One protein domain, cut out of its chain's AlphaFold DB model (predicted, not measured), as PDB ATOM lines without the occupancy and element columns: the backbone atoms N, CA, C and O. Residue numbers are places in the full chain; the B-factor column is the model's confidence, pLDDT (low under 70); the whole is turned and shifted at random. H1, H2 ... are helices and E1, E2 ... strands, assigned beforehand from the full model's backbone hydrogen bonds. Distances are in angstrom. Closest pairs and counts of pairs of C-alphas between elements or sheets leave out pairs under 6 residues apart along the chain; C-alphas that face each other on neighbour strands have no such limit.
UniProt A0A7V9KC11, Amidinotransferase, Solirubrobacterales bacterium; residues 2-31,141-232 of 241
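AT A GLANCE: This is residues 2 to 31 and 141 to 232 of the 241 residues of the protein "Amidinotransferase" of Solirubrobacterales bacterium (UniProt A0A7V9KC11). Two small three-stranded sheets meet at an angle near their edge strands E1 and E4, with H3 in the angle, packed on both. H1 covers the other face of the sheet E4 E5 E6, H2 sits at the far end beyond the sheet E1 E2 E3, and residues 25 to 31 stick out as a free tail. The printed part has 122 residues, with four named helices and six named strands in the order H1 E1 E2 H2 E3 E4 E5 H3 E6 H4; its class is mixed, helices and strands. The sheets, ordered E4 E5 E6 and E1 E2 E3, are each mixed. The whole is compact, with a radius of gyration of the C-alphas of 15.2 A and spans of 45 by 31 by 25 A.

IN THESE COORDINATES: In one sheet, E4 is residues 187 to 190, E5 is 193 to 197 and E6 is 213 to 217; E5 and E6 are each 13.7 A from first to last C-alpha. In the other, E1 is residues 143 to 145, E2 is 150 to 153 and E3 is 172 to 174. H1, residues 2 to 17, is 22.3 A long and begins with C-alpha 2 at (-63.702, -22.270, -33.021). H2, residues 160 to 168, is 12.4 A long; H3, residues 201 to 208, is 10.2 A. H4, residues 220 to 223, ends with C-alpha 223 at (-51.629, -28.883, -38.514).

HOW THE PARTS SIT: E4 and E5 form an antiparallel hairpin, with N 195 and O 187 at 2.8 A. E5 and E6 are parallel, with N 215 and O 194 at 2.8 A. H1 and H3 are on opposite faces of this sheet, in three layers, helices on both faces; both run along the strands, at heights of 10.7 A and 9.4 A. The closest C-alphas of H3 and E6 are Gly 204 and Val 214, 6.4 A. H1 touches H4 with residues 3 to 8 alone, closest at the C-alphas of Val 4 and Glu 221, 5.9 A. The closest C-alphas of E1 and E4 are Met 145 and Cys 188, 6.9 A. E1 and E2 form an antiparallel hairpin, with N 152 and O 144 at 2.8 A; E2 and E3 are parallel, with N 174 and O 151 at 2.8 A. H3 is on this sheet too, while H2 only grazes it with residues 163 to 167. E2, H2, E3 and E5, H3, E6 are strand-helix-strand units, parallel neighbour strands with a helix between, with right-handed crossovers. In H1, H2 and H3 every O i to N i+4 pair is within hydrogen-bond range; H4 is too short for such a pair.

THE WHOLE: The C-alphas farthest apart, Glu 2 and Ala 168, are 46.8 A apart. Residues 32 to 140 are not printed, and C-alphas 31 and 141 across the cut are 25.4 A apart. The link E3 to E4 is long, with 12 residues. Mean pLDDT of the printed part is 96.5, and no printed residue is under 70.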
ATOM      1  N   GLU A   2     -63.998 -23.618 -33.539       93.19
ATOM      2  CA  GLU A   2     -63.702 -22.270 -33.021       93.19
ATOM      3  C   GLU A   2     -62.188 -22.054 -32.891       93.19
ATOM      4  O   GLU A   2     -61.674 -21.044 -33.358       93.19
ATOM      5  N   LEU A   3     -61.459 -23.068 -32.409       96.12
ATOM      6  CA  LEU A   3     -60.000 -23.027 -32.281       96.12
ATOM      7  C   LEU A   3     -59.286 -22.879 -33.633       96.12
ATOM      8  O   LEU A   3     -58.356 -22.092 -33.747       96.12
ATOM      9  N   VAL A   4     -59.761 -23.569 -34.681       94.19
ATOM     10  CA  VAL A   4     -59.233 -23.395 -36.052       94.19
ATOM     11  C   VAL A   4     -59.361 -21.943 -36.510       94.19
ATOM     12  O   VAL A   4     -58.428 -21.410 -37.099       94.19
ATOM     13  N   ARG A   5     -60.503 -21.296 -36.239       93.94
ATOM     14  CA  ARG A   5     -60.701 -19.886 -36.608       93.94
ATOM     15  C   ARG A   5     -59.773 -18.988 -35.805       93.94
ATOM     16  O   ARG A   5     -59.068 -18.197 -36.403       93.94
ATOM     17  N   ALA A   6     -59.697 -19.187 -34.489       97.81
ATOM     18  CA  ALA A   6     -58.823 -18.403 -33.623       97.81
ATOM     19  C   ALA A   6     -57.340 -18.488 -34.033       97.81
ATOM     20  O   ALA A   6     -56.658 -17.470 -34.066       97.81
ATOM     21  N   GLN A   7     -56.841 -19.676 -34.393       97.75
ATOM     22  CA  GLN A   7     -55.457 -19.843 -34.860       97.75
ATOM     23  C   GLN A   7     -55.222 -19.230 -36.242       97.75
ATOM     24  O   GLN A   7     -54.197 -18.591 -36.467       97.75
ATOM     25  N   HIS A   8     -56.183 -19.369 -37.156       97.06
ATOM     26  CA  HIS A   8     -56.117 -18.716 -38.462       97.06
ATOM     27  C   HIS A   8     -56.141 -17.182 -38.337       97.06
ATOM     28  O   HIS A   8     -55.332 -16.494 -38.955       97.06
ATOM     29  N   ASP A   9     -57.013 -16.639 -37.487       97.56
ATOM     30  CA  ASP A   9     -57.076 -15.207 -37.187       97.56
ATOM     31  C   ASP A   9     -55.781 -14.727 -36.509       97.56
ATOM     32  O   ASP A   9     -55.298 -13.633 -36.801       97.56
ATOM     33  N   GLY A  10     -55.170 -15.570 -35.669       98.12
ATOM     34  CA  GLY A  10     -53.847 -15.344 -35.084       98.12
ATOM     35  C   GLY A  10     -52.734 -15.244 -36.130       98.12
ATOM     36  O   GLY A  10     -51.916 -14.327 -36.054       98.12
ATOM     37  N   LEU A  11     -52.735 -16.113 -37.149       98.12
ATOM     38  CA  LEU A  11     -51.817 -16.010 -38.290       98.12
ATOM     39  C   LEU A  11     -52.011 -14.684 -39.042       98.12
ATOM     40  O   LEU A  11     -51.035 -13.985 -39.311       98.12
ATOM     41  N   ILE A  12     -53.257 -14.299 -39.336       98.19
ATOM     42  CA  ILE A  12     -53.559 -13.018 -39.999       98.19
ATOM     43  C   ILE A  12     -53.057 -11.835 -39.160       98.19
ATOM     44  O   ILE A  12     -52.475 -10.894 -39.701       98.19
ATOM     45  N   ALA A  13     -53.288 -11.864 -37.845       98.38
ATOM     46  CA  ALA A  13     -52.847 -10.811 -36.939       98.38
ATOM     47  C   ALA A  13     -51.316 -10.710 -36.883       98.38
ATOM     48  O   ALA A  13     -50.787  -9.601 -36.948       98.38
ATOM     49  N   ALA A  14     -50.612 -11.845 -36.831       98.38
ATOM     50  CA  ALA A  14     -49.154 -11.883 -36.864       98.38
ATOM     51  C   ALA A  14     -48.607 -11.305 -38.175       98.38
ATOM     52  O   ALA A  14     -47.769 -10.414 -38.134       98.38
ATOM     53  N   LEU A  15     -49.146 -11.711 -39.328       98.44
ATOM     54  CA  LEU A  15     -48.755 -11.148 -40.627       98.44
ATOM     55  C   LEU A  15     -48.933  -9.622 -40.671       98.44
ATOM     56  O   LEU A  15     -48.032  -8.902 -41.092       98.44
ATOM     57  N   ARG A  16     -50.066  -9.109 -40.179       98.31
ATOM     58  CA  ARG A  16     -50.320  -7.659 -40.121       98.31
ATOM     59  C   ARG A  16     -49.379  -6.924 -39.167       98.31
ATOM     60  O   ARG A  16     -49.000  -5.795 -39.461       98.31
ATOM     61  N   ALA A  17     -49.002  -7.540 -38.046       98.19
ATOM     62  CA  ALA A  17     -48.024  -6.972 -37.116       98.19
ATOM     63  C   ALA A  17     -46.627  -6.844 -37.751       98.19
ATOM     64  O   ALA A  17     -45.886  -5.925 -37.418       98.19
ATOM     65  N   GLU A  18     -46.321  -7.711 -38.716       97.56
ATOM     66  CA  GLU A  18     -45.109  -7.679 -39.544       97.56
ATOM     67  C   GLU A  18     -45.224  -6.724 -40.748       97.56
ATOM     68  O   GLU A  18     -44.360  -6.705 -41.619       97.56
ATOM     69  N   GLY A  19     -46.299  -5.929 -40.825       97.00
ATOM     70  CA  GLY A  19     -46.525  -4.968 -41.906       97.00
ATOM     71  C   GLY A  19     -47.034  -5.583 -43.212       97.00
ATOM     72  O   GLY A  19     -47.110  -4.881 -44.219       97.00
ATOM     73  N   VAL A  20     -47.410  -6.866 -43.218       97.75
ATOM     74  CA  VAL A  20     -47.937  -7.541 -44.411       97.75
ATOM     75  C   VAL A  20     -49.400  -7.155 -44.637       97.75
ATOM     76  O   VAL A  20     -50.252  -7.307 -43.756       97.75
ATOM     77  N   GLU A  21     -49.720  -6.717 -45.855       97.38
ATOM     78  CA  GLU A  21     -51.105  -6.610 -46.305       97.38
ATOM     79  C   GLU A  21     -51.681  -8.011 -46.554       97.38
ATOM     80  O   GLU A  21     -51.183  -8.776 -47.380       97.38
ATOM     81  N   VAL A  22     -52.747  -8.356 -45.829       97.75
ATOM     82  CA  VAL A  22     -53.380  -9.678 -45.922       97.75
ATOM     83  C   VAL A  22     -54.685  -9.591 -46.697       97.75
ATOM     84  O   VAL A  22     -55.649  -8.975 -46.236       97.75
ATOM     85  N   ILE A  23     -54.724 -10.294 -47.827       97.00
ATOM     86  CA  ILE A  23     -55.924 -10.515 -48.634       97.00
ATOM     87  C   ILE A  23     -56.513 -11.879 -48.278       97.00
ATOM     88  O   ILE A  23     -55.836 -12.901 -48.379       97.00
ATOM     89  N   ALA A  24     -57.788 -11.897 -47.903       94.56
ATOM     90  CA  ALA A  24     -58.541 -13.130 -47.715       94.56
ATOM     91  C   ALA A  24     -59.367 -13.441 -48.972       94.56
ATOM     92  O   ALA A  24     -60.044 -12.562 -49.503       94.56
ATOM     93  N   ALA A  25     -59.319 -14.693 -49.427       92.44
ATOM     94  CA  ALA A  25     -60.252 -15.197 -50.428       92.44
ATOM     95  C   ALA A  25     -61.633 -15.437 -49.800       92.44
ATOM     96  O   ALA A  25     -61.754 -15.666 -48.592       92.44
ATOM     97  N   GLU A  26     -62.675 -15.405 -50.629       89.12
ATOM     98  CA  GLU A  26     -64.032 -15.693 -50.176       89.12
ATOM     99  C   GLU A  26     -64.154 -17.140 -49.668       89.12
ATOM    100  O   GLU A  26     -63.570 -18.063 -50.244       89.12
ATOM    101  N   PRO A  27     -64.933 -17.396 -48.601       86.38
ATOM    102  CA  PRO A  27     -65.104 -18.746 -48.094       86.38
ATOM    103  C   PRO A  27     -65.702 -19.686 -49.145       86.38
ATOM    104  O   PRO A  27     -66.815 -19.500 -49.642       86.38
ATOM    105  N   LEU A  28     -64.988 -20.772 -49.419       88.25
ATOM    106  CA  LEU A  28     -65.495 -21.859 -50.242       88.25
ATOM    107  C   LEU A  28     -66.516 -22.724 -49.484       88.25
ATOM    108  O   LEU A  28     -66.433 -22.924 -48.273       88.25
ATOM    109  N   GLY A  29     -67.488 -23.280 -50.217       86.00
ATOM    110  CA  GLY A  29     -68.528 -24.144 -49.647       86.00
ATOM    111  C   GLY A  29     -67.978 -25.413 -48.974       86.00
ATOM    112  O   GLY A  29     -66.880 -25.873 -49.278       86.00
ATOM    113  N   GLY A  30     -68.781 -26.046 -48.111       83.19
ATOM    114  CA  GLY A  30     -68.333 -27.094 -47.173       83.19
ATOM    115  C   GLY A  30     -67.688 -28.363 -47.758       83.19
ATOM    116  O   GLY A  30     -67.160 -29.170 -46.999       83.19
ATOM    117  N   ARG A  31     -67.684 -28.554 -49.085       89.50
ATOM    118  CA  ARG A  31     -66.934 -29.644 -49.735       89.50
ATOM    119  C   ARG A  31     -65.416 -29.421 -49.745       89.50
ATOM    120  O   ARG A  31     -64.670 -30.384 -49.903       89.50
ATOM    121  N   LEU A 141     -41.850 -29.230 -48.224       96.19
ATOM    122  CA  LEU A 141     -41.633 -30.203 -47.151       96.19
ATOM    123  C   LEU A 141     -40.161 -30.548 -46.928       96.19
ATOM    124  O   LEU A 141     -39.855 -31.218 -45.945       96.19
ATOM    125  N   HIS A 142     -39.270 -30.117 -47.824       97.62
ATOM    126  CA  HIS A 142     -37.836 -30.395 -47.754       97.62
ATOM    127  C   HIS A 142     -36.945 -29.157 -47.906       97.62
ATOM    128  O   HIS A 142     -35.765 -29.214 -47.557       97.62
ATOM    129  N   LEU A 143     -37.488 -28.048 -48.412       98.25
ATOM    130  CA  LEU A 143     -36.741 -26.828 -48.692       98.25
ATOM    131  C   LEU A 143     -37.578 -25.580 -48.404       98.25
ATOM    132  O   LEU A 143     -38.620 -25.380 -49.023       98.25
ATOM    133  N   ALA A 144     -37.064 -24.690 -47.558       98.06
ATOM    134  CA  ALA A 144     -37.631 -23.358 -47.364       98.06
ATOM    135  C   ALA A 144     -36.515 -22.309 -47.336       98.06
ATOM    136  O   ALA A 144     -35.646 -22.359 -46.469       98.06
ATOM    137  N   MET A 145     -36.534 -21.352 -48.268       98.25
ATOM    138  CA  MET A 145     -35.637 -20.191 -48.201       98.25
ATOM    139  C   MET A 145     -36.013 -19.340 -46.983       98.25
ATOM    140  O   MET A 145     -37.180 -18.979 -46.822       98.25
ATOM    141  N   VAL A 146     -35.036 -19.030 -46.133       98.38
ATOM    142  CA  VAL A 146     -35.222 -18.244 -44.894       98.38
ATOM    143  C   VAL A 146     -34.432 -16.934 -44.899       98.38
ATOM    144  O   VAL A 146     -34.631 -16.084 -44.036       98.38
ATOM    145  N   ASP A 147     -33.551 -16.767 -45.882       98.06
ATOM    146  CA  ASP A 147     -32.761 -15.569 -46.146       98.06
ATOM    147  C   ASP A 147     -32.381 -15.532 -47.641       98.06
ATOM    148  O   ASP A 147     -32.748 -16.438 -48.394       98.06
ATOM    149  N   VAL A 148     -31.637 -14.515 -48.077       97.00
ATOM    150  CA  VAL A 148     -31.126 -14.406 -49.458       97.00
ATOM    151  C   VAL A 148     -30.132 -15.512 -49.823       97.00
ATOM    152  O   VAL A 148     -30.031 -15.887 -50.987       97.00
ATOM    153  N   ASP A 149     -29.420 -16.044 -48.831       97.88
ATOM    154  CA  ASP A 149     -28.334 -17.017 -48.972       97.88
ATOM    155  C   ASP A 149     -28.459 -18.177 -47.969       97.88
ATOM    156  O   ASP A 149     -27.488 -18.881 -47.713       97.88
ATOM    157  N   LYS A 150     -29.643 -18.396 -47.376       98.69
ATOM    158  CA  LYS A 150     -29.878 -19.473 -46.396       98.69
ATOM    159  C   LYS A 150     -31.207 -20.165 -46.639       98.69
ATOM    160  O   LYS A 150     -32.231 -19.521 -46.883       98.69
ATOM    161  N   ALA A 151     -31.209 -21.480 -46.471       98.62
ATOM    162  CA  ALA A 151     -32.412 -22.292 -46.538       98.62
ATOM    163  C   ALA A 151     -32.477 -23.279 -45.374       98.62
ATOM    164  O   ALA A 151     -31.466 -23.855 -44.977       98.62
ATOM    165  N   LEU A 152     -33.679 -23.534 -44.862       98.38
ATOM    166  CA  LEU A 152     -33.934 -24.765 -44.129       98.38
ATOM    167  C   LEU A 152     -33.971 -25.932 -45.120       98.38
ATOM    168  O   LEU A 152     -34.681 -25.865 -46.126       98.38
ATOM    169  N   VAL A 153     -33.213 -26.991 -44.831       98.38
ATOM    170  CA  VAL A 153     -33.011 -28.123 -45.748       98.38
ATOM    171  C   VAL A 153     -33.146 -29.458 -45.013       98.38
ATOM    172  O   VAL A 153     -32.295 -29.814 -44.190       98.38
ATOM    173  N   ASP A 154     -34.169 -30.239 -45.363       96.94
ATOM    174  CA  ASP A 154     -34.255 -31.670 -45.041       96.94
ATOM    175  C   ASP A 154     -33.563 -32.479 -46.146       96.94
ATOM    176  O   ASP A 154     -34.164 -32.905 -47.133       96.94
ATOM    177  N   ALA A 155     -32.250 -32.653 -45.983       95.75
ATOM    178  CA  ALA A 155     -31.387 -33.302 -46.968       95.75
ATOM    179  C   ALA A 155     -31.840 -34.721 -47.386       95.75
ATOM    180  O   ALA A 155     -31.756 -35.016 -48.578       95.75
ATOM    181  N   PRO A 156     -32.352 -35.594 -46.490       93.75
ATOM    182  CA  PRO A 156     -32.874 -36.910 -46.874       93.75
ATOM    183  C   PRO A 156     -33.986 -36.889 -47.934       93.75
ATOM    184  O   PRO A 156     -34.152 -37.869 -48.664       93.75
ATOM    185  N   GLY A 157     -34.755 -35.801 -48.024       94.56
ATOM    186  CA  GLY A 157     -35.840 -35.653 -48.993       94.56
ATOM    187  C   GLY A 157     -35.420 -35.144 -50.371       94.56
ATOM    188  O   GLY A 157     -36.244 -35.121 -51.287       94.56
ATOM    189  N   LEU A 158     -34.157 -34.744 -50.538       97.38
ATOM    190  CA  LEU A 158     -33.657 -34.096 -51.748       97.38
ATOM    191  C   LEU A 158     -32.579 -34.940 -52.438       97.38
ATOM    192  O   LEU A 158     -31.786 -35.615 -51.776       97.38
ATOM    193  N   PRO A 159     -32.505 -34.911 -53.778       97.75
ATOM    194  CA  PRO A 159     -31.427 -35.576 -54.486       97.75
ATOM    195  C   PRO A 159     -30.098 -34.858 -54.227       97.75
ATOM    196  O   PRO A 159     -30.036 -33.631 -54.205       97.75
ATOM    197  N   PHE A 160     -29.017 -35.628 -54.089       97.69
ATOM    198  CA  PHE A 160     -27.697 -35.097 -53.734       97.69
ATOM    199  C   PHE A 160     -27.214 -33.979 -54.671       97.69
ATOM    200  O   PHE A 160     -26.750 -32.951 -54.193       97.69
ATOM    201  N   TRP A 161     -27.422 -34.125 -55.984       98.44
ATOM    202  CA  TRP A 161     -27.039 -33.100 -56.965       98.44
ATOM    203  C   TRP A 161     -27.699 -31.741 -56.699       98.44
ATOM    204  O   TRP A 161     -27.125 -30.705 -57.015       98.44
ATOM    205  N   PHE A 162     -28.905 -31.726 -56.121       98.56
ATOM    206  CA  PHE A 162     -29.607 -30.485 -55.815       98.56
ATOM    207  C   PHE A 162     -29.047 -29.831 -54.549       98.56
ATOM    208  O   PHE A 162     -28.979 -28.612 -54.474       98.56
ATOM    209  N   LEU A 163     -28.569 -30.624 -53.585       98.56
ATOM    210  CA  LEU A 163     -27.820 -30.103 -52.438       98.56
ATOM    211  C   LEU A 163     -26.505 -29.448 -52.891       98.56
ATOM    212  O   LEU A 163     -26.161 -28.372 -52.405       98.56
ATOM    213  N   GLU A 164     -25.804 -30.062 -53.850       98.50
ATOM    214  CA  GLU A 164     -24.605 -29.476 -54.466       98.50
ATOM    215  C   GLU A 164     -24.927 -28.189 -55.239       98.50
ATOM    216  O   GLU A 164     -24.181 -27.218 -55.130       98.50
ATOM    217  N   ASP A 165     -26.043 -28.147 -55.974       98.50
ATOM    218  CA  ASP A 165     -26.495 -26.949 -56.695       98.50
ATOM    219  C   ASP A 165     -26.823 -25.791 -55.735       98.50
ATOM    220  O   ASP A 165     -26.345 -24.676 -55.946       98.50
ATOM    221  N   LEU A 166     -27.541 -26.054 -54.633       98.56
ATOM    222  CA  LEU A 166     -27.794 -25.053 -53.588       98.56
ATOM    223  C   LEU A 166     -26.477 -24.490 -53.032       98.56
ATOM    224  O   LEU A 166     -26.298 -23.272 -52.973       98.56
ATOM    225  N   GLN A 167     -25.524 -25.364 -52.693       98.25
ATOM    226  CA  GLN A 167     -24.215 -24.951 -52.192       98.25
ATOM    227  C   GLN A 167     -23.424 -24.144 -53.234       98.25
ATOM    228  O   GLN A 167     -22.822 -23.124 -52.893       98.25
ATOM    229  N   ALA A 168     -23.426 -24.565 -54.502       98.25
ATOM    230  CA  ALA A 168     -22.742 -23.869 -55.592       98.25
ATOM    231  C   ALA A 168     -23.324 -22.469 -55.850       98.25
ATOM    232  O   ALA A 168     -22.599 -21.566 -56.268       98.25
ATOM    233  N   ARG A 169     -24.614 -22.274 -55.553       97.62
ATOM    234  CA  ARG A 169     -25.296 -20.970 -55.582       97.62
ATOM    235  C   ARG A 169     -25.046 -20.124 -54.331       97.62
ATOM    236  O   ARG A 169     -25.539 -19.004 -54.260       97.62
ATOM    237  N   GLY A 170     -24.274 -20.628 -53.368       98.06
ATOM    238  CA  GLY A 170     -23.962 -19.931 -52.123       98.06
ATOM    239  C   GLY A 170     -25.075 -19.994 -51.078       98.06
ATOM    240  O   GLY A 170     -25.052 -19.201 -50.146       98.06
ATOM    241  N   ILE A 171     -26.036 -20.914 -51.214       98.62
ATOM    242  CA  ILE A 171     -27.123 -21.084 -50.247       98.62
ATOM    243  C   ILE A 171     -26.643 -22.000 -49.113       98.62
ATOM    244  O   ILE A 171     -26.413 -23.196 -49.312       98.62
ATOM    245  N   GLU A 172     -26.506 -21.453 -47.906       98.38
ATOM    246  CA  GLU A 172     -26.208 -22.208 -46.692       98.38
ATOM    247  C   GLU A 172     -27.409 -23.079 -46.291       98.38
ATOM    248  O   GLU A 172     -28.526 -22.594 -46.088       98.38
ATOM    249  N   ALA A 173     -27.164 -24.377 -46.112       98.38
ATOM    250  CA  ALA A 173     -28.154 -25.309 -45.595       98.38
ATOM    251  C   ALA A 173     -28.203 -25.287 -44.057       98.38
ATOM    252  O   ALA A 173     -27.237 -25.623 -43.367       98.38
ATOM    253  N   ILE A 174     -29.375 -24.966 -43.512       98.50
ATOM    254  CA  ILE A 174     -29.710 -25.070 -42.091       98.50
ATOM    255  C   ILE A 174     -30.585 -26.307 -41.909       98.50
ATOM    256  O   ILE A 174     -31.711 -26.370 -42.394       98.50
ATOM    257  N   HIS A 175     -30.094 -27.316 -41.199       97.94
ATOM    258  CA  HIS A 175     -30.869 -28.542 -41.016       97.94
ATOM    259  C   HIS A 175     -31.852 -28.408 -39.845       97.94
ATOM    260  O   HIS A 175     -31.407 -28.089 -38.730       97.94
ATOM    261  N   PRO A 176     -33.156 -28.680 -40.047       97.31
ATOM    262  CA  PRO A 176     -34.121 -28.709 -38.957       97.31
ATOM    263  C   PRO A 176     -33.798 -29.840 -37.975       97.31
ATOM    264  O   PRO A 176     -33.044 -30.777 -38.268       97.31
ATOM    265  N   ASP A 177     -34.333 -29.743 -36.764       97.31
ATOM    266  CA  ASP A 177     -34.280 -30.859 -35.834       97.31
ATOM    267  C   ASP A 177     -35.247 -31.965 -36.294       97.31
ATOM    268  O   ASP A 177     -36.432 -31.693 -36.482       97.31
ATOM    269  N   PRO A 178     -34.790 -33.217 -36.468       93.88
ATOM    270  CA  PRO A 178     -35.604 -34.274 -37.079       93.88
ATOM    271  C   PRO A 178     -36.829 -34.674 -36.244       93.88
ATOM    272  O   PRO A 178     -37.710 -35.375 -36.734       93.88
ATOM    273  N   SER A 179     -36.897 -34.252 -34.979       95.25
ATOM    274  CA  SER A 179     -38.055 -34.491 -34.113       95.25
ATOM    275  C   SER A 179     -39.131 -33.396 -34.196       95.25
ATOM    276  O   SER A 179     -40.188 -33.535 -33.583       95.25
ATOM    277  N   GLU A 180     -38.892 -32.320 -34.952       95.31
ATOM    278  CA  GLU A 180     -39.769 -31.149 -35.064       95.31
ATOM    279  C   GLU A 180     -40.443 -31.113 -36.446       95.31
ATOM    280  O   GLU A 180     -40.053 -30.370 -37.343       95.31
ATOM    281  N   ALA A 181     -41.478 -31.943 -36.624       87.44
ATOM    282  CA  ALA A 181     -42.078 -32.253 -37.930       87.44
ATOM    283  C   ALA A 181     -42.571 -31.043 -38.755       87.44
ATOM    284  O   ALA A 181     -42.650 -31.133 -39.976       87.44
ATOM    285  N   TRP A 182     -42.906 -29.920 -38.111       93.31
ATOM    286  CA  TRP A 182     -43.425 -28.714 -38.777       93.31
ATOM    287  C   TRP A 182     -42.368 -27.626 -39.000       93.31
ATOM    288  O   TRP A 182     -42.694 -26.551 -39.498       93.31
ATOM    289  N   ALA A 183     -41.101 -27.888 -38.662       94.94
ATOM    290  CA  ALA A 183     -40.027 -26.902 -38.740       94.94
ATOM    291  C   ALA A 183     -39.775 -26.355 -40.155       94.94
ATOM    292  O   ALA A 183     -39.368 -25.207 -40.292       94.94
ATOM    293  N   LEU A 184     -40.036 -27.143 -41.203       95.31
ATOM    294  CA  LEU A 184     -39.862 -26.694 -42.587       95.31
ATOM    295  C   LEU A 184     -41.009 -25.840 -43.122       95.31
ATOM    296  O   LEU A 184     -40.845 -25.162 -44.131       95.31
ATOM    297  N   ASN A 185     -42.154 -25.814 -42.438       95.25
ATOM    298  CA  ASN A 185     -43.300 -25.025 -42.867       95.25
ATOM    299  C   ASN A 185     -43.191 -23.566 -42.393       95.25
ATOM    300  O   ASN A 185     -44.041 -23.062 -41.658       95.25
ATOM    301  N   ALA A 186     -42.105 -22.912 -42.800       95.50
ATOM    302  CA  ALA A 186     -41.770 -21.541 -42.455       95.50
ATOM    303  C   ALA A 186     -42.105 -20.586 -43.607       95.50
ATOM    304  O   ALA A 186     -41.825 -20.869 -44.770       95.50
ATOM    305  N   LEU A 187     -42.674 -19.430 -43.277       97.69
ATOM    306  CA  LEU A 187     -42.869 -18.332 -44.216       97.69
ATOM    307  C   LEU A 187     -41.768 -17.292 -44.004       97.69
ATOM    308  O   LEU A 187     -41.701 -16.676 -42.947       97.69
ATOM    309  N   CYS A 188     -40.935 -17.053 -45.014       97.44
ATOM    310  CA  CYS A 188     -39.978 -15.950 -44.976       97.44
ATOM    311  C   CYS A 188     -40.714 -14.612 -45.128       97.44
ATOM    312  O   CYS A 188     -41.354 -14.378 -46.148       97.44
ATOM    313  N   LEU A 189     -40.667 -13.739 -44.126       97.38
ATOM    314  CA  LEU A 189     -41.327 -12.429 -44.149       97.38
ATOM    315  C   LEU A 189     -40.449 -11.413 -44.885       97.38
ATOM    316  O   LEU A 189     -40.888 -10.777 -45.840       97.38
ATOM    317  N   SER A 190     -39.179 -11.358 -44.493       97.12
ATOM    318  CA  SER A 190     -38.104 -10.570 -45.095       97.12
ATOM    319  C   SER A 190     -36.785 -11.346 -44.963       97.12
ATOM    320  O   SER A 190     -36.744 -12.313 -44.199       97.12
ATOM    321  N   PRO A 191     -35.701 -10.960 -45.661       97.62
ATOM    322  CA  PRO A 191     -34.387 -11.581 -45.477       97.62
ATOM    323  C   PRO A 191     -34.023 -11.737 -43.993       97.62
ATOM    324  O   PRO A 191     -34.072 -10.765 -43.238       97.62
ATOM    325  N   GLY A 192     -33.754 -12.973 -43.563       98.19
ATOM    326  CA  GLY A 192     -33.387 -13.296 -42.186       98.19
ATOM    327  C   GLY A 192     -34.525 -13.205 -41.165       98.19
ATOM    328  O   GLY A 192     -34.255 -13.284 -39.971       98.19
ATOM    329  N   ARG A 193     -35.789 -13.062 -41.576       98.31
ATOM    330  CA  ARG A 193     -36.940 -12.988 -40.665       98.31
ATOM    331  C   ARG A 193     -38.070 -13.879 -41.148       98.31
ATOM    332  O   ARG A 193     -38.614 -13.679 -42.234       98.31
ATOM    333  N   ILE A 194     -38.456 -14.854 -40.333       98.38
ATOM    334  CA  ILE A 194     -39.439 -15.871 -40.714       98.38
ATOM    335  C   ILE A 194     -40.573 -15.989 -39.696       98.38
ATOM    336  O   ILE A 194     -40.401 -15.718 -38.510       98.38
ATOM    337  N   LEU A 195     -41.722 -16.460 -40.169       98.38
ATOM    338  CA  LEU A 195     -42.874 -16.849 -39.368       98.38
ATOM    339  C   LEU A 195     -43.027 -18.372 -39.393       98.38
ATOM    340  O   LEU A 195     -43.093 -18.985 -40.461       98.38
ATOM    341  N   MET A 196     -43.115 -18.980 -38.215       96.94
ATOM    342  CA  MET A 196     -43.283 -20.419 -38.029       96.94
ATOM    343  C   MET A 196     -44.440 -20.714 -37.078       96.94
ATOM    344  O   MET A 196     -44.871 -19.868 -36.297       96.94
ATOM    345  N   ALA A 197     -44.935 -21.946 -37.107       96.56
ATOM    346  CA  ALA A 197     -45.768 -22.422 -36.018       96.56
ATOM    347  C   ALA A 197     -44.924 -22.665 -34.753       96.56
ATOM    348  O   ALA A 197     -43.744 -23.020 -34.830       96.56
ATOM    349  N   GLU A 198     -45.539 -22.519 -33.584       97.00
ATOM    350  CA  GLU A 198     -44.965 -23.010 -32.330       97.00
ATOM    351  C   GLU A 198     -44.696 -24.527 -32.392       97.00
ATOM    352  O   GLU A 198     -45.372 -25.273 -33.105       97.00
ATOM    353  N   GLY A 199     -43.711 -24.996 -31.619       95.38
ATOM    354  CA  GLY A 199     -43.378 -26.424 -31.513       95.38
ATOM    355  C   GLY A 199     -42.042 -26.849 -32.131       95.38
ATOM    356  O   GLY A 199     -41.721 -28.035 -32.070       95.38
ATOM    357  N   SER A 200     -41.245 -25.904 -32.647       97.06
ATOM    358  CA  SER A 200     -39.919 -26.176 -33.236       97.06
ATOM    359  C   SER A 200     -38.752 -25.410 -32.568       97.06
ATOM    360  O   SER A 200     -37.999 -24.716 -33.259       97.06
ATOM    361  N   PRO A 201     -38.591 -25.452 -31.226       97.31
ATOM    362  CA  PRO A 201     -37.598 -24.640 -30.515       97.31
ATOM    363  C   PRO A 201     -36.136 -24.959 -30.868       97.31
ATOM    364  O   PRO A 201     -35.319 -24.040 -30.927       97.31
ATOM    365  N   ARG A 202     -35.774 -26.226 -31.122       98.25
ATOM    366  CA  ARG A 202     -34.390 -26.605 -31.475       98.25
ATOM    367  C   ARG A 202     -34.025 -26.090 -32.860       98.25
ATOM    368  O   ARG A 202     -32.918 -25.591 -33.054       98.25
ATOM    369  N   THR A 203     -34.947 -26.174 -33.815       98.38
ATOM    370  CA  THR A 203     -34.781 -25.568 -35.140       98.38
ATOM    371  C   THR A 203     -34.698 -24.048 -35.028       98.38
ATOM    372  O   THR A 203     -33.788 -23.456 -35.603       98.38
ATOM    373  N   GLY A 204     -35.564 -23.429 -34.217       98.00
ATOM    374  CA  GLY A 204     -35.512 -21.995 -33.926       98.00
ATOM    375  C   GLY A 204     -34.151 -21.543 -33.385       98.00
ATOM    376  O   GLY A 204     -33.598 -20.551 -33.848       98.00
ATOM    377  N   GLU A 205     -33.540 -22.313 -32.483       97.94
ATOM    378  CA  GLU A 205     -32.193 -22.019 -31.983       97.94
ATOM    379  C   GLU A 205     -31.117 -22.146 -33.080       97.94
ATOM    380  O   GLU A 205     -30.208 -21.316 -33.170       97.94
ATOM    381  N   ARG A 206     -31.209 -23.164 -33.948       98.38
ATOM    382  CA  ARG A 206     -30.275 -23.345 -35.079       98.38
ATOM    383  C   ARG A 206     -30.345 -22.187 -36.078       98.38
ATOM    384  O   ARG A 206     -29.298 -21.820 -36.617       98.38
ATOM    385  N   LEU A 207     -31.545 -21.647 -36.298       98.50
ATOM    386  CA  LEU A 207     -31.827 -20.471 -37.124       98.50
ATOM    387  C   LEU A 207     -31.278 -19.193 -36.484       98.50
ATOM    388  O   LEU A 207     -30.500 -18.480 -37.118       98.50
ATOM    389  N   ALA A 208     -31.570 -18.964 -35.202       98.00
ATOM    390  CA  ALA A 208     -31.100 -17.792 -34.466       98.00
ATOM    391  C   ALA A 208     -29.565 -17.699 -34.434       98.00
ATOM    392  O   ALA A 208     -28.995 -16.630 -34.646       98.00
ATOM    393  N   ARG A 209     -28.867 -18.833 -34.264       98.25
ATOM    394  CA  ARG A 209     -27.391 -18.895 -34.331       98.25
ATOM    395  C   ARG A 209     -26.811 -18.490 -35.694       98.25
ATOM    396  O   ARG A 209     -25.610 -18.255 -35.778       98.25
ATOM    397  N   ARG A 210     -27.638 -18.430 -36.739       98.38
ATOM    398  CA  ARG A 210     -27.280 -18.030 -38.109       98.38
ATOM    399  C   ARG A 210     -27.886 -16.686 -38.508       98.38
ATOM    400  O   ARG A 210     -27.918 -16.357 -39.688       98.38
ATOM    401  N   GLY A 211     -28.355 -15.916 -37.526       98.06
ATOM    402  CA  GLY A 211     -28.912 -14.585 -37.745       98.06
ATOM    403  C   GLY A 211     -30.323 -14.582 -38.328       98.06
ATOM    404  O   GLY A 211     -30.754 -13.538 -38.797       98.06
ATOM    405  N   VAL A 212     -31.038 -15.714 -38.302       98.62
ATOM    406  CA  VAL A 212     -32.441 -15.768 -38.725       98.62
ATOM    407  C   VAL A 212     -33.351 -15.593 -37.510       98.62
ATOM    408  O   VAL A 212     -33.359 -16.418 -36.595       98.62
ATOM    409  N   GLU A 213     -34.131 -14.519 -37.510       98.38
ATOM    410  CA  GLU A 213     -35.148 -14.217 -36.510       98.38
ATOM    411  C   GLU A 213     -36.427 -15.015 -36.772       98.38
ATOM    412  O   GLU A 213     -36.941 -15.053 -37.892       98.38
ATOM    413  N   VAL A 214     -36.967 -15.635 -35.721       98.00
ATOM    414  CA  VAL A 214     -38.156 -16.489 -35.807       98.00
ATOM    415  C   VAL A 214     -39.294 -15.881 -34.996       98.00
ATOM    416  O   VAL A 214     -39.208 -15.768 -33.773       98.00
ATOM    417  N   VAL A 215     -40.378 -15.538 -35.681       97.69
ATOM    418  CA  VAL A 215     -41.677 -15.212 -35.087       97.69
ATOM    419  C   VAL A 215     -42.510 -16.490 -35.057       97.69
ATOM    420  O   VAL A 215     -42.508 -17.255 -36.023       97.69
ATOM    421  N   THR A 216     -43.223 -16.744 -33.960       97.75
ATOM    422  CA  THR A 216     -44.040 -17.955 -33.813       97.75
ATOM    423  C   THR A 216     -45.510 -17.646 -33.580       97.75
ATOM    424  O   THR A 216     -45.841 -16.665 -32.918       97.75
ATOM    425  N   VAL A 217     -46.388 -18.519 -34.080       97.94
ATOM    426  CA  VAL A 217     -47.835 -18.486 -33.814       97.94
ATOM    427  C   VAL A 217     -48.375 -19.867 -33.422       97.94
ATOM    428  O   VAL A 217     -47.901 -20.879 -33.951       97.94
ATOM    429  N   PRO A 218     -49.400 -19.953 -32.553       97.75
ATOM    430  CA  PRO A 218     -50.120 -21.201 -32.323       97.75
ATOM    431  C   PRO A 218     -50.809 -21.675 -33.609       97.75
ATOM    432  O   PRO A 218     -51.585 -20.929 -34.207       97.75
ATOM    433  N   TYR A 219     -50.543 -22.912 -34.037       97.06
ATOM    434  CA  TYR A 219     -51.064 -23.442 -35.310       97.06
ATOM    435  C   TYR A 219     -51.318 -24.963 -35.308       97.06
ATOM    436  O   TYR A 219     -51.519 -25.590 -36.353       97.06
ATOM    437  N   ASP A 220     -51.301 -25.588 -34.131       95.75
ATOM    438  CA  ASP A 220     -51.381 -27.040 -33.950       95.75
ATOM    439  C   ASP A 220     -52.738 -27.646 -34.342       95.75
ATOM    440  O   ASP A 220     -52.797 -28.803 -34.766       95.75
ATOM    441  N   GLU A 221     -53.834 -26.891 -34.255       96.38
ATOM    442  CA  GLU A 221     -55.154 -27.378 -34.658       96.38
ATOM    443  C   GLU A 221     -55.273 -27.443 -36.186       96.38
ATOM    444  O   GLU A 221     -55.856 -28.385 -36.729       96.38
ATOM    445  N   ILE A 222     -54.675 -26.485 -36.899       95.56
ATOM    446  CA  ILE A 222     -54.650 -26.478 -38.368       95.56
ATOM    447  C   ILE A 222     -53.678 -27.544 -38.889       95.56
ATOM    448  O   ILE A 222     -54.025 -28.257 -39.833       95.56
ATOM    449  N   HIS A 223     -52.550 -27.779 -38.207       95.19
ATOM    450  CA  HIS A 223     -51.629 -28.883 -38.514       95.19
ATOM    451  C   HIS A 223     -52.312 -30.255 -38.587       95.19
ATOM    452  O   HIS A 223     -51.934 -31.088 -39.414       95.19
ATOM    453  N   LYS A 224     -53.358 -30.503 -37.786       94.56
ATOM    454  CA  LYS A 224     -54.142 -31.756 -37.844       94.56
ATOM    455  C   LYS A 224     -54.802 -31.970 -39.210       94.56
ATOM    456  O   LYS A 224     -55.101 -33.102 -39.584       94.56
ATOM    457  N   ASN A 225     -54.998 -30.898 -39.977       92.62
ATOM    458  CA  ASN A 225     -55.482 -30.932 -41.349       92.62
ATOM    459  C   ASN A 225     -54.339 -31.035 -42.390       92.62
ATOM    460  O   ASN A 225     -54.605 -30.943 -43.588       92.62
ATOM    461  N   GLY A 226     -53.088 -31.249 -41.979       92.25
ATOM    462  CA  GLY A 226     -51.978 -31.650 -42.853       92.25
ATOM    463  C   GLY A 226     -51.218 -30.524 -43.563       92.25
ATOM    464  O   GLY A 226     -50.638 -30.786 -44.610       92.25
ATOM    465  N   GLY A 227     -51.229 -29.300 -43.035       93.44
ATOM    466  CA  GLY A 227     -50.452 -28.167 -43.550       93.44
ATOM    467  C   GLY A 227     -50.231 -27.119 -42.460       93.44
ATOM    468  O   GLY A 227     -50.925 -27.144 -41.447       93.44
ATOM    469  N   GLY A 228     -49.265 -26.221 -42.654       95.50
ATOM    470  CA  GLY A 228     -48.887 -25.204 -41.663       95.50
ATOM    471  C   GLY A 228     -48.997 -23.767 -42.177       95.50
ATOM    472  O   GLY A 228     -49.761 -23.479 -43.105       95.50
ATOM    473  N   VAL A 229     -48.224 -22.872 -41.558       96.50
ATOM    474  CA  VAL A 229     -48.164 -21.436 -41.871       96.50
ATOM    475  C   VAL A 229     -47.868 -21.184 -43.353       96.50
ATOM    476  O   VAL A 229     -48.671 -20.545 -44.027       96.50
ATOM    477  N   HIS A 230     -46.777 -21.737 -43.893       97.44
ATOM    478  CA  HIS A 230     -46.398 -21.553 -45.298       97.44
ATOM    479  C   HIS A 230     -47.488 -22.038 -46.261       97.44
ATOM    480  O   HIS A 230     -47.847 -21.327 -47.199       97.44
ATOM    481  N   CYS A 231     -48.075 -23.213 -45.999       97.31
ATOM    482  CA  CYS A 231     -49.152 -23.763 -46.832       97.31
ATOM    483  C   CYS A 231     -50.411 -22.885 -46.819       97.31
ATOM    484  O   CYS A 231     -51.177 -22.884 -47.783       97.31
ATOM    485  N   SER A 232     -50.634 -22.157 -45.724       97.44
ATOM    486  CA  SER A 232     -51.799 -21.291 -45.514       97.44
ATOM    487  C   SER A 232     -51.626 -19.891 -46.108       97.44
ATOM    488  O   SER A 232     -52.482 -19.033 -45.922       97.44
TER     489      SER A 232